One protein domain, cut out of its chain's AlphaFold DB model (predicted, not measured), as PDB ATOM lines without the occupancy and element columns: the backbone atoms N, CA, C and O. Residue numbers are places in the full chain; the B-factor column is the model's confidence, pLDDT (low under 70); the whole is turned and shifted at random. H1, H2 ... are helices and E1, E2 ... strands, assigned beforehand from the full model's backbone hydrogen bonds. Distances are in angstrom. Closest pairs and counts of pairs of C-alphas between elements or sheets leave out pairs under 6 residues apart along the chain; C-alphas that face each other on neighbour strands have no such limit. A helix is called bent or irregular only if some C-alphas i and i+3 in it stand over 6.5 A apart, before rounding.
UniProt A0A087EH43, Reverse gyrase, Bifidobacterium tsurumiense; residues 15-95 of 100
ATOM      1  N   ARG A  15     339.725 227.090 197.168       94.19
ATOM      2  CA  ARG A  15     339.971 227.352 198.586       94.19
ATOM      3  C   ARG A  15     339.570 226.132 199.396       94.19
ATOM      4  O   ARG A  15     338.555 225.508 199.106       94.19
ATOM      5  N   VAL A  16     340.371 225.782 200.394       95.50
ATOM      6  CA  VAL A  16     340.078 224.681 201.318       95.50
ATOM      7  C   VAL A  16     339.755 225.285 202.670       95.50
ATOM      8  O   VAL A  16     340.493 226.140 203.154       95.50
ATOM      9  N   GLY A  17     338.653 224.847 203.259       95.94
ATOM     10  CA  GLY A  17     338.168 225.387 204.516       95.94
ATOM     11  C   GLY A  17     337.090 224.513 205.123       95.94
ATOM     12  O   GLY A  17     336.890 223.364 204.723       95.94
ATOM     13  N   THR A  18     336.393 225.076 206.095       97.06
ATOM     14  CA  THR A  18     335.359 224.390 206.858       97.06
ATOM     15  C   THR A  18     333.987 224.864 206.407       97.06
ATOM     16  O   THR A  18     333.691 226.056 206.486       97.06
ATOM     17  N   LEU A  19     333.139 223.938 205.965       96.81
ATOM     18  CA  LEU A  19     331.720 224.169 205.715       96.81
ATOM     19  C   LEU A  19     330.913 223.830 206.971       96.81
ATOM     20  O   LEU A  19     331.091 222.767 207.567       96.81
ATOM     21  N   TYR A  20     329.990 224.711 207.336       96.31
ATOM     22  CA  TYR A  20     329.091 224.527 208.468       96.31
ATOM     23  C   TYR A  20     327.706 225.116 208.185       96.31
ATOM     24  O   TYR A  20     327.500 225.891 207.246       96.31
ATOM     25  N   THR A  21     326.724 224.695 208.977       95.81
ATOM     26  CA  THR A  21     325.305 225.006 208.786       95.81
ATOM     27  C   THR A  21     324.575 225.060 210.128       95.81
ATOM     28  O   THR A  21     325.089 224.601 211.139       95.81
ATOM     29  N   GLU A  22     323.337 225.557 210.127       94.56
ATOM     30  CA  GLU A  22     322.425 225.517 211.281       94.56
ATOM     31  C   GLU A  22     321.941 224.104 211.674       94.56
ATOM     32  O   GLU A  22     321.315 223.931 212.716       94.56
ATOM     33  N   ASP A  23     322.156 223.086 210.833       93.38
ATOM     34  CA  ASP A  23     321.713 221.719 211.116       93.38
ATOM     35  C   ASP A  23     322.717 221.039 212.048       93.38
ATOM     36  O   ASP A  23     323.726 220.506 211.598       93.38
ATOM     37  N   GLU A  24     322.412 221.021 213.346       92.81
ATOM     38  CA  GLU A  24     323.255 220.432 214.399       92.81
ATOM     39  C   GLU A  24     323.586 218.943 214.177       92.81
ATOM     40  O   GLU A  24     324.509 218.405 214.792       92.81
ATOM     41  N   LYS A  25     322.847 218.239 213.306       92.19
ATOM     42  CA  LYS A  25     323.133 216.835 212.963       92.19
ATOM     43  C   LYS A  25     324.267 216.709 211.951       92.19
ATOM     44  O   LYS A  25     324.806 215.613 211.780       92.19
ATOM     45  N   VAL A  26     324.599 217.793 211.258       92.00
ATOM     46  CA  VAL A  26     325.684 217.857 210.288       92.00
ATOM     47  C   VAL A  26     326.880 218.509 210.975       92.00
ATOM     48  O   VAL A  26     326.831 219.700 211.274       92.00
ATOM     49  N   PRO A  27     327.948 217.746 211.269       91.38
ATOM     50  CA  PRO A  27     329.147 218.338 211.836       91.38
ATOM     51  C   PRO A  27     329.773 219.307 210.833       91.38
ATOM     52  O   PRO A  27     329.543 219.203 209.627       91.38
ATOM     53  N   GLU A  28     330.618 220.198 211.334       94.56
ATOM     54  CA  GLU A  28     331.527 220.951 210.481       94.56
ATOM     55  C   GLU A  28     332.374 219.984 209.641       94.56
ATOM     56  O   GLU A  28     332.866 218.970 210.152       94.56
ATOM     57  N   VAL A  29     332.516 220.269 208.346       93.56
ATOM     58  CA  VAL A  29     333.234 219.392 207.413       93.56
ATOM     59  C   VAL A  29     334.254 220.152 206.592       93.56
ATOM     60  O   VAL A  29     334.023 221.287 206.181       93.56
ATOM     61  N   GLU A  30     335.373 219.495 206.303       95.06
ATOM     62  CA  GLU A  30     336.322 220.001 205.322       95.06
ATOM     63  C   GLU A  30     335.674 220.026 203.934       95.06
ATOM     64  O   GLU A  30     335.063 219.051 203.475       95.06
ATOM     65  N   ALA A  31     335.817 221.165 203.269       95.62
ATOM     66  CA  ALA A  31     335.248 221.415 201.966       95.62
ATOM     67  C   ALA A  31     336.220 222.190 201.074       95.62
ATOM     68  O   ALA A  31     337.086 222.936 201.538       95.62
ATOM     69  N   GLN A  32     336.034 222.023 199.772       96.12
ATOM     70  CA  GLN A  32     336.659 222.838 198.743       96.12
ATOM     71  C   GLN A  32     335.624 223.804 198.178       96.12
ATOM     72  O   GLN A  32     334.538 223.374 197.797       96.12
ATOM     73  N   LEU A  33     335.970 225.083 198.101       95.81
ATOM     74  CA  LEU A  33     335.186 226.134 197.466       95.81
ATOM     75  C   LEU A  33     335.883 226.554 196.170       95.81
ATOM     76  O   LEU A  33     337.063 226.908 196.197       95.81
ATOM     77  N   ALA A  34     335.163 226.536 195.053       94.75
ATOM     78  CA  ALA A  34     335.679 226.949 193.753       94.75
ATOM     79  C   ALA A  34     334.658 227.807 193.000       94.75
ATOM     80  O   ALA A  34     333.450 227.638 193.160       94.75
ATOM     81  N   LEU A  35     335.151 228.728 192.170       92.44
ATOM     82  CA  LEU A  35     334.340 229.433 191.179       92.44
ATOM     83  C   LEU A  35     334.568 228.772 189.815       92.44
ATOM     84  O   LEU A  35     335.653 228.894 189.240       92.44
ATOM     85  N   SER A  36     333.554 228.052 189.335       85.88
ATOM     86  CA  SER A  36     333.523 227.379 188.033       85.88
ATOM     87  C   SER A  36     332.667 228.162 187.027       85.88
ATOM     88  O   SER A  36     332.008 229.145 187.375       85.88
ATOM     89  N   ASP A  37     332.604 227.683 185.781       85.81
ATOM     90  CA  ASP A  37     331.687 228.216 184.762       85.81
ATOM     91  C   ASP A  37     330.201 228.081 185.162       85.81
ATOM     92  O   ASP A  37     329.345 228.796 184.640       85.81
ATOM     93  N   ASN A  38     329.880 227.191 186.112       83.69
ATOM     94  CA  ASN A  38     328.526 226.992 186.640       83.69
ATOM     95  C   ASN A  38     328.227 227.853 187.879       83.69
ATOM     96  O   ASN A  38     327.127 227.767 188.435       83.69
ATOM     97  N   GLY A  39     329.186 228.673 188.317       89.12
ATOM     98  CA  GLY A  39     329.100 229.500 189.514       89.12
ATOM     99  C   GLY A  39     329.901 228.932 190.685       89.12
ATOM    100  O   GLY A  39     330.936 228.297 190.507       89.12
ATOM    101  N   ILE A  40     329.445 229.220 191.903       92.50
ATOM    102  CA  ILE A  40     330.125 228.790 193.128       92.50
ATOM    103  C   ILE A  40     329.811 227.317 193.389       92.50
ATOM    104  O   ILE A  40     328.649 226.936 193.541       92.50
ATOM    105  N   GLU A  41     330.855 226.504 193.491       94.38
ATOM    106  CA  GLU A  41     330.771 225.078 193.780       94.38
ATOM    107  C   GLU A  41     331.450 224.768 195.113       94.38
ATOM    108  O   GLU A  41     332.554 225.238 195.399       94.38
ATOM    109  N   VAL A  42     330.782 223.947 195.928       94.75
ATOM    110  CA  VAL A  42     331.324 223.428 197.184       94.75
ATOM    111  C   VAL A  42     331.407 221.914 197.098       94.75
ATOM    112  O   VAL A  42     330.388 221.236 196.977       94.75
ATOM    113  N   THR A  43     332.619 221.382 197.201       93.44
ATOM    114  CA  THR A  43     332.865 219.941 197.261       93.44
ATOM    115  C   THR A  43     333.147 219.547 198.699       93.44
ATOM    116  O   THR A  43     334.127 219.999 199.285       93.44
ATOM    117  N   VAL A  44     332.295 218.701 199.272       91.06
ATOM    118  CA  VAL A  44     332.441 218.212 200.648       91.06
ATOM    119  C   VAL A  44     333.041 216.815 200.658       91.06
ATOM    120  O   VAL A  44     332.600 215.929 199.923       91.06
ATOM    121  N   ALA A  45     334.029 216.595 201.521       79.38
ATOM    122  CA  ALA A  45     334.494 215.248 201.802       79.38
ATOM    123  C   ALA A  45     333.536 214.582 202.798       79.38
ATOM    124  O   ALA A  45     333.251 215.121 203.868       79.38
ATOM    125  N   TRP A  46     333.056 213.379 202.478       77.62
ATOM    126  CA  TRP A  46     332.243 212.594 203.404       77.62
ATOM    127  C   TRP A  46     332.702 211.144 203.507       77.62
ATOM    128  O   TRP A  46     333.039 210.492 202.529       77.62
ATOM    129  N   SER A  47     332.737 210.606 204.722       67.19
ATOM    130  CA  SER A  47     333.288 209.265 204.975       67.19
ATOM    131  C   SER A  47     332.232 208.226 205.345       67.19
ATOM    132  O   SER A  47     332.487 207.029 205.269       67.19
ATOM    133  N   LYS A  48     331.025 208.661 205.731       72.12
ATOM    134  CA  LYS A  48     329.974 207.792 206.295       72.12
ATOM    135  C   LYS A  48     328.864 207.412 205.303       72.12
ATOM    136  O   LYS A  48     327.850 206.845 205.705       72.12
ATOM    137  N   GLY A  49     329.052 207.715 204.017       75.81
ATOM    138  CA  GLY A  49     328.120 207.365 202.943       75.81
ATOM    139  C   GLY A  49     326.724 207.994 203.078       75.81
ATOM    140  O   GLY A  49     326.492 208.901 203.884       75.81
ATOM    141  N   LEU A  50     325.779 207.481 202.285       79.00
ATOM    142  CA  LEU A  50     324.431 208.047 202.102       79.00
ATOM    143  C   LEU A  50     323.518 207.976 203.337       79.00
ATOM    144  O   LEU A  50     322.470 208.617 203.344       79.00
ATOM    145  N   PHE A  51     323.885 207.213 204.371       83.38
ATOM    146  CA  PHE A  51     323.112 207.121 205.616       83.38
ATOM    147  C   PHE A  51     323.431 208.240 206.611       83.38
ATOM    148  O   PHE A  51     322.645 208.482 207.529       83.38
ATOM    149  N   SER A  52     324.556 208.937 206.425       89.19
ATOM    150  CA  SER A  52     324.928 210.079 207.259       89.19
ATOM    151  C   SER A  52     324.025 211.295 207.012       89.19
ATOM    152  O   SER A  52     323.499 211.432 205.907       89.19
ATOM    153  N   PRO A  53     323.853 212.199 207.998       91.62
ATOM    154  CA  PRO A  53     323.066 213.422 207.820       91.62
ATOM    155  C   PRO A  53     323.499 214.244 206.601       91.62
ATOM    156  O   PRO A  53     322.655 214.613 205.793       91.62
ATOM    157  N   LEU A  54     324.814 214.425 206.413       91.81
ATOM    158  CA  LEU A  54     325.369 215.071 205.224       91.81
ATOM    159  C   LEU A  54     325.076 214.245 203.959       91.81
ATOM    160  O   LEU A  54     324.555 214.776 202.986       91.81
ATOM    161  N   GLY A  55     325.327 212.929 204.008       89.88
ATOM    162  CA  GLY A  55     325.036 211.940 202.955       89.88
ATOM    163  C   GLY A  55     323.655 212.074 202.318       89.88
ATOM    164  O   GLY A  55     323.499 212.011 201.097       89.88
ATOM    165  N   ARG A  56     322.643 212.282 203.162       90.69
ATOM    166  CA  ARG A  56     321.232 212.373 202.767       90.69
ATOM    167  C   ARG A  56     320.927 213.567 201.872       90.69
ATOM    168  O   ARG A  56     319.951 213.502 201.129       90.69
ATOM    169  N   TRP A  57     321.761 214.609 201.876       91.25
ATOM    170  CA  TRP A  57     321.580 215.779 201.015       91.25
ATOM    171  C   TRP A  57     321.686 215.462 199.520       91.25
ATOM    172  O   TRP A  57     321.091 216.179 198.722       91.25
ATOM    173  N   PHE A  58     322.409 214.406 199.125       88.12
ATOM    174  CA  PHE A  58     322.686 214.109 197.711       88.12
ATOM    175  C   PHE A  58     322.059 212.787 197.247       88.12
ATOM    176  O   PHE A  58     322.249 212.372 196.110       88.12
ATOM    177  N   ALA A  59     321.270 212.123 198.097       82.62
ATOM    178  CA  ALA A  59     320.536 210.915 197.716       82.62
ATOM    179  C   ALA A  59     319.291 211.201 196.849       82.62
ATOM    180  O   ALA A  59     318.703 210.283 196.271       82.62
ATOM    181  N   GLY A  60     318.851 212.463 196.789       76.50
ATOM    182  CA  GLY A  60     317.641 212.874 196.080       76.50
ATOM    183  C   GLY A  60     316.362 212.196 196.598       76.50
ATOM    184  O   GLY A  60     316.235 211.811 197.769       76.50
ATOM    185  N   SER A  61     315.379 212.035 195.706       73.44
ATOM    186  CA  SER A  61     314.106 211.359 196.009       73.44
ATOM    187  C   SER A  61     314.198 209.827 195.991       73.44
ATOM    188  O   SER A  61     313.282 209.168 196.469       73.44
ATOM    189  N   GLY A  62     315.293 209.254 195.477       72.31
ATOM    190  CA  GLY A  62     315.447 207.805 195.298       72.31
ATOM    191  C   GLY A  62     315.857 207.033 196.556       72.31
ATOM    192  O   GLY A  62     315.649 205.825 196.624       72.31
ATOM    193  N   GLY A  63     316.432 207.705 197.558       75.06
ATOM    194  CA  GLY A  63     316.847 207.060 198.806       75.06
ATOM    195  C   GLY A  63     315.659 206.595 199.656       75.06
ATOM    196  O   GLY A  63     314.812 207.405 200.038       75.06
ATOM    197  N   VAL A  64     315.610 205.304 199.992       81.44
ATOM    198  CA  VAL A  64     314.673 204.757 200.986       81.44
ATOM    199  C   VAL A  64     315.414 204.594 202.307       81.44
ATOM    200  O   VAL A  64     316.400 203.866 202.390       81.44
ATOM    201  N   TYR A  65     314.934 205.279 203.342       87.94
ATOM    202  CA  TYR A  65     315.565 205.326 204.657       87.94
ATOM    203  C   TYR A  65     314.637 204.727 205.707       87.94
ATOM    204  O   TYR A  65     313.720 205.384 206.185       87.94
ATOM    205  N   HIS A  66     314.856 203.463 206.070       89.25
ATOM    206  CA  HIS A  66     313.989 202.751 207.020       89.25
ATOM    207  C   HIS A  66     313.999 203.346 208.435       89.25
ATOM    208  O   HIS A  66     313.056 203.145 209.194       89.25
ATOM    209  N   ASP A  67     315.052 204.079 208.793       90.94
ATOM    210  CA  ASP A  67     315.166 204.789 210.063       90.94
ATOM    211  C   ASP A  67     314.395 206.121 210.085       90.94
ATOM    212  O   ASP A  67     314.081 206.635 211.163       90.94
ATOM    213  N   ASP A  68     314.060 206.669 208.915       92.56
ATOM    214  CA  ASP A  68     313.314 207.918 208.733       92.56
ATOM    215  C   ASP A  68     312.431 207.859 207.467       92.56
ATOM    216  O   ASP A  68     312.661 208.603 206.508       92.56
ATOM    217  N   PRO A  69     311.434 206.953 207.431       89.88
ATOM    218  CA  PRO A  69     310.645 206.691 206.226       89.88
ATOM    219  C   PRO A  69     309.813 207.902 205.795       89.88
ATOM    220  O   PRO A  69     309.672 208.158 204.601       89.88
ATOM    221  N   ASP A  70     309.332 208.683 206.764       91.12
ATOM    222  CA  ASP A  70     308.530 209.889 206.535       91.12
ATOM    223  C   ASP A  70     309.385 211.139 206.276       91.12
ATOM    224  O   ASP A  70     308.847 212.227 206.077       91.12
ATOM    225  N   ARG A  71     310.720 211.003 206.278       89.88
ATOM    226  CA  ARG A  71     311.676 212.090 206.023       89.88
ATOM    227  C   ARG A  71     311.508 213.300 206.950       89.88
ATOM    228  O   ARG A  71     311.634 214.446 206.522       89.88
ATOM    229  N   THR A  72     311.227 213.048 208.226       91.50
ATOM    230  CA  THR A  72     310.990 214.096 209.235       91.50
ATOM    231  C   THR A  72     312.171 214.291 210.181       91.50
ATOM    232  O   THR A  72     312.260 215.318 210.853       91.50
ATOM    233  N   LYS A  73     313.096 213.325 210.249       92.38
ATOM    234  CA  LYS A  73     314.235 213.366 211.176       92.38
ATOM    235  C   LYS A  73     315.459 214.033 210.568       92.38
ATOM    236  O   LYS A  73     316.210 214.657 211.312       92.38
ATOM    237  N   TYR A  74     315.695 213.897 209.270       92.81
ATOM    238  CA  TYR A  74     316.879 214.451 208.608       92.81
ATOM    239  C   TYR A  74     316.505 215.411 207.484       92.81
ATOM    240  O   TYR A  74     315.404 215.358 206.938       92.81
ATOM    241  N   ARG A  75     317.450 216.272 207.099       91.88
ATOM    242  CA  ARG A  75     317.345 217.028 205.852       91.88
ATOM    243  C   ARG A  75     317.788 216.155 204.680       91.88
ATOM    244  O   ARG A  75     318.778 215.435 204.766       91.88
ATOM    245  N   TYR A  76     317.049 216.249 203.579       91.88
ATOM    246  CA  TYR A  76     317.297 215.496 202.339       91.88
ATOM    247  C   TYR A  76     317.722 216.386 201.169       91.88
ATOM    248  O   TYR A  76     317.830 215.924 200.040       91.88
ATOM    249  N   ASN A  77     317.946 217.665 201.456       91.69
ATOM    250  CA  ASN A  77     318.558 218.652 200.581       91.69
ATOM    251  C   ASN A  77     319.490 219.510 201.448       91.69
ATOM    252  O   ASN A  77     319.205 219.653 202.647       91.69
ATOM    253  N   PRO A  78     320.543 220.112 200.872       92.94
ATOM    254  CA  PRO A  78     321.328 221.112 201.579       92.94
ATOM    255  C   PRO A  78     320.435 222.249 202.107       92.94
ATOM    256  O   PRO A  78     319.464 222.626 201.440       92.94
ATOM    257  N   PRO A  79     320.732 222.801 203.292       93.38
ATOM    258  CA  PRO A  79     320.100 224.014 203.797       93.38
ATOM    259  C   PRO A  79     320.260 225.176 202.816       93.38
ATOM    260  O   PRO A  79     321.263 225.268 202.116       93.38
ATOM    261  N   PHE A  80     319.276 226.079 202.774       93.31
ATOM    262  CA  PHE A  80     319.316 227.238 201.874       93.31
ATOM    263  C   PHE A  80     320.544 228.121 202.129       93.31
ATOM    264  O   PHE A  80     321.120 228.663 201.187       93.31
ATOM    265  N   GLN A  81     320.929 228.241 203.398       95.56
ATOM    266  CA  GLN A  81     322.043 229.040 203.879       95.56
ATOM    267  C   GLN A  81     323.078 228.119 204.527       95.56
ATOM    268  O   GLN A  81     322.733 227.293 205.373       95.56
ATOM    269  N   MET A  82     324.334 228.269 204.125       96.88
ATOM    270  CA  MET A  82     325.495 227.627 204.740       96.88
ATOM    271  C   MET A  82     326.643 228.628 204.814       96.88
ATOM    272  O   MET A  82     326.613 229.673 204.162       96.88
ATOM    273  N   TRP A  83     327.678 228.299 205.576       97.38
ATOM    274  CA  TRP A  83     328.857 229.140 205.712       97.38
ATOM    275  C   TRP A  83     330.122 228.341 205.471       97.38
ATOM    276  O   TRP A  83     330.227 227.179 205.858       97.38
ATOM    277  N   PHE A  84     331.088 228.997 204.849       96.81
ATOM    278  CA  PHE A  84     332.417 228.473 204.601       96.81
ATOM    279  C   PHE A  84     333.436 229.378 205.285       96.81
ATOM    280  O   PHE A  84     333.400 230.589 205.090       96.81
ATOM    281  N   SER A  85     334.337 228.814 206.082       96.50
ATOM    282  CA  SER A  85     335.393 229.559 206.769       96.50
ATOM    283  C   SER A  85     336.761 229.034 206.368       96.50
ATOM    284  O   SER A  85     337.007 227.829 206.391       96.50
ATOM    285  N   ASP A  86     337.663 229.945 206.027       95.12
ATOM    286  CA  ASP A  86     339.073 229.652 205.796       95.12
ATOM    287  C   ASP A  86     339.952 230.832 206.279       95.12
ATOM    288  O   ASP A  86     339.428 231.805 206.833       95.12
ATOM    289  N   PRO A  87     341.288 230.799 206.095       93.81
ATOM    290  CA  PRO A  87     342.168 231.881 206.543       93.81
ATOM    291  C   PRO A  87     341.873 233.276 205.962       93.81
ATOM    292  O   PRO A  87     342.318 234.266 206.539       93.81
ATOM    293  N   ASN A  88     341.145 233.381 204.845       90.50
ATOM    294  CA  ASN A  88     340.765 234.661 204.235       90.50
ATOM    295  C   ASN A  88     339.437 235.208 204.791       90.50
ATOM    296  O   ASN A  88     339.071 236.347 204.494       90.50
ATOM    297  N   GLY A  89     338.722 234.420 205.599       91.75
ATOM    298  CA  GLY A  89     337.510 234.822 206.302       91.75
ATOM    299  C   GLY A  89     336.318 233.905 206.039       91.75
ATOM    300  O   GLY A  89     336.438 232.818 205.477       91.75
ATOM    301  N   ILE A  90     335.145 234.373 206.468       93.69
ATOM    302  CA  ILE A  90     333.878 233.654 206.322       93.69
ATOM    303  C   ILE A  90     333.189 234.090 205.028       93.69
ATOM    304  O   ILE A  90     333.145 235.276 204.698       93.69
ATOM    305  N   ILE A  91     332.630 233.121 204.313       94.00
ATOM    306  CA  ILE A  91     331.785 233.288 203.138       94.00
ATOM    307  C   ILE A  91     330.412 232.722 203.469       94.00
ATOM    308  O   ILE A  91     330.281 231.578 203.903       94.00
ATOM    309  N   GLU A  92     329.388 233.529 203.237       95.44
ATOM    310  CA  GLU A  92     328.000 233.100 203.321       95.44
ATOM    311  C   GLU A  92     327.536 232.581 201.956       95.44
ATOM    312  O   GLU A  92     327.687 233.250 200.933       95.44
ATOM    313  N   LEU A  93     326.979 231.373 201.944       95.06
ATOM    314  CA  LEU A  93     326.485 230.694 200.753       95.06
ATOM    315  C   LEU A  93     324.960 230.631 200.815       95.06
ATOM    316  O   LEU A  93     324.393 230.014 201.716       95.06
ATOM    317  N   LEU A  94     324.295 231.251 199.841       94.75
ATOM    318  CA  LEU A  94     322.836 231.336 199.759       94.75
ATOM    319  C   LEU A  94     322.304 230.568 198.548       94.75
ATOM    320  O   LEU A  94     322.921 230.553 197.484       94.75
ATOM    321  N   GLY A  95     321.125 229.962 198.693       93.19
ATOM    322  CA  GLY A  95     320.495 229.181 197.628       93.19
ATOM    323  C   GLY A  95     321.203 227.859 197.342       93.19
ATOM    324  O   GLY A  95     321.182 227.388 196.203       93.19
TER     325      GLY A  95
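This is residues 15 to 95 of the 100 residues of the protein "Reverse gyrase" of Bifidobacterium tsurumiense (UniProt A0A087EH43). One antiparallel sheet of five strands, strongly twisted and curled like part of a barrel, makes one end of an elongated domain. The other end is made mainly of loops from the stretch between E3 and E4, with a single small helix, H1, among them. You have 81 printed residues, with named elements in the order E1, E2, E3, H1, E4, E5, and the sheet's order is E3, E2, E1, E4, E5. The class is mostly strand, though under half of the residues, 36, are in named elements. The whole is compact, with a radius of gyration of the C-alphas of 13.4 A, and spans 41 by 27 by 22 A.

Find C-alpha 15 at (339.971, 227.352, 198.586); from there E1, residues 15 to 20, runs 15.0 A. Next look for E2, residues 29 to 36, the longest strand at 21.0 A, and E3, residues 39 to 44, at 16.2 A. H1, residues 55 to 58, begins at C-alpha 55, (325.036, 211.940, 202.955), and measures 6.1 A between its first and last C-alphas; it is neither bent nor irregular, but only just. E4, residues 81 to 86, runs 17.1 A. E5, residues 89 to 94, runs 16.4 A and ends at C-alpha 94, (322.836, 231.336, 199.759).

Begin with E1, E2 and E3, a meander, each strand the antiparallel neighbour of the one before. E1 and E2 form a hairpin at 126 degrees; look for N 17 and O 31, 3.0 A apart and within hydrogen-bond range. E2 and E3 form a hairpin at 156 degrees, with N 34 and O 41 at 2.9 A. On its other side E1 is the antiparallel neighbour of E4 at 135 degrees, where N 18 and O 85 are 2.8 A apart. E4 and E5 form a hairpin at 159 degrees, with N 91 and O 84 at 2.8 A. The edge strands, E3 and E5, are apart. H1 is not on the sheet, with 1 pair of C-alphas within 10 A; it is too short for an O i to N i+4 pair, and its 1 O i to N i+3 pair is within range.

The two C-alphas farthest apart are those of His 66 and Asn 88, 41.7 A. The printed part has no cut. The link from H1 to E4, residues 59 to 80, is long. The mean pLDDT of the printed part is 90.2, and residue 47 is under 70.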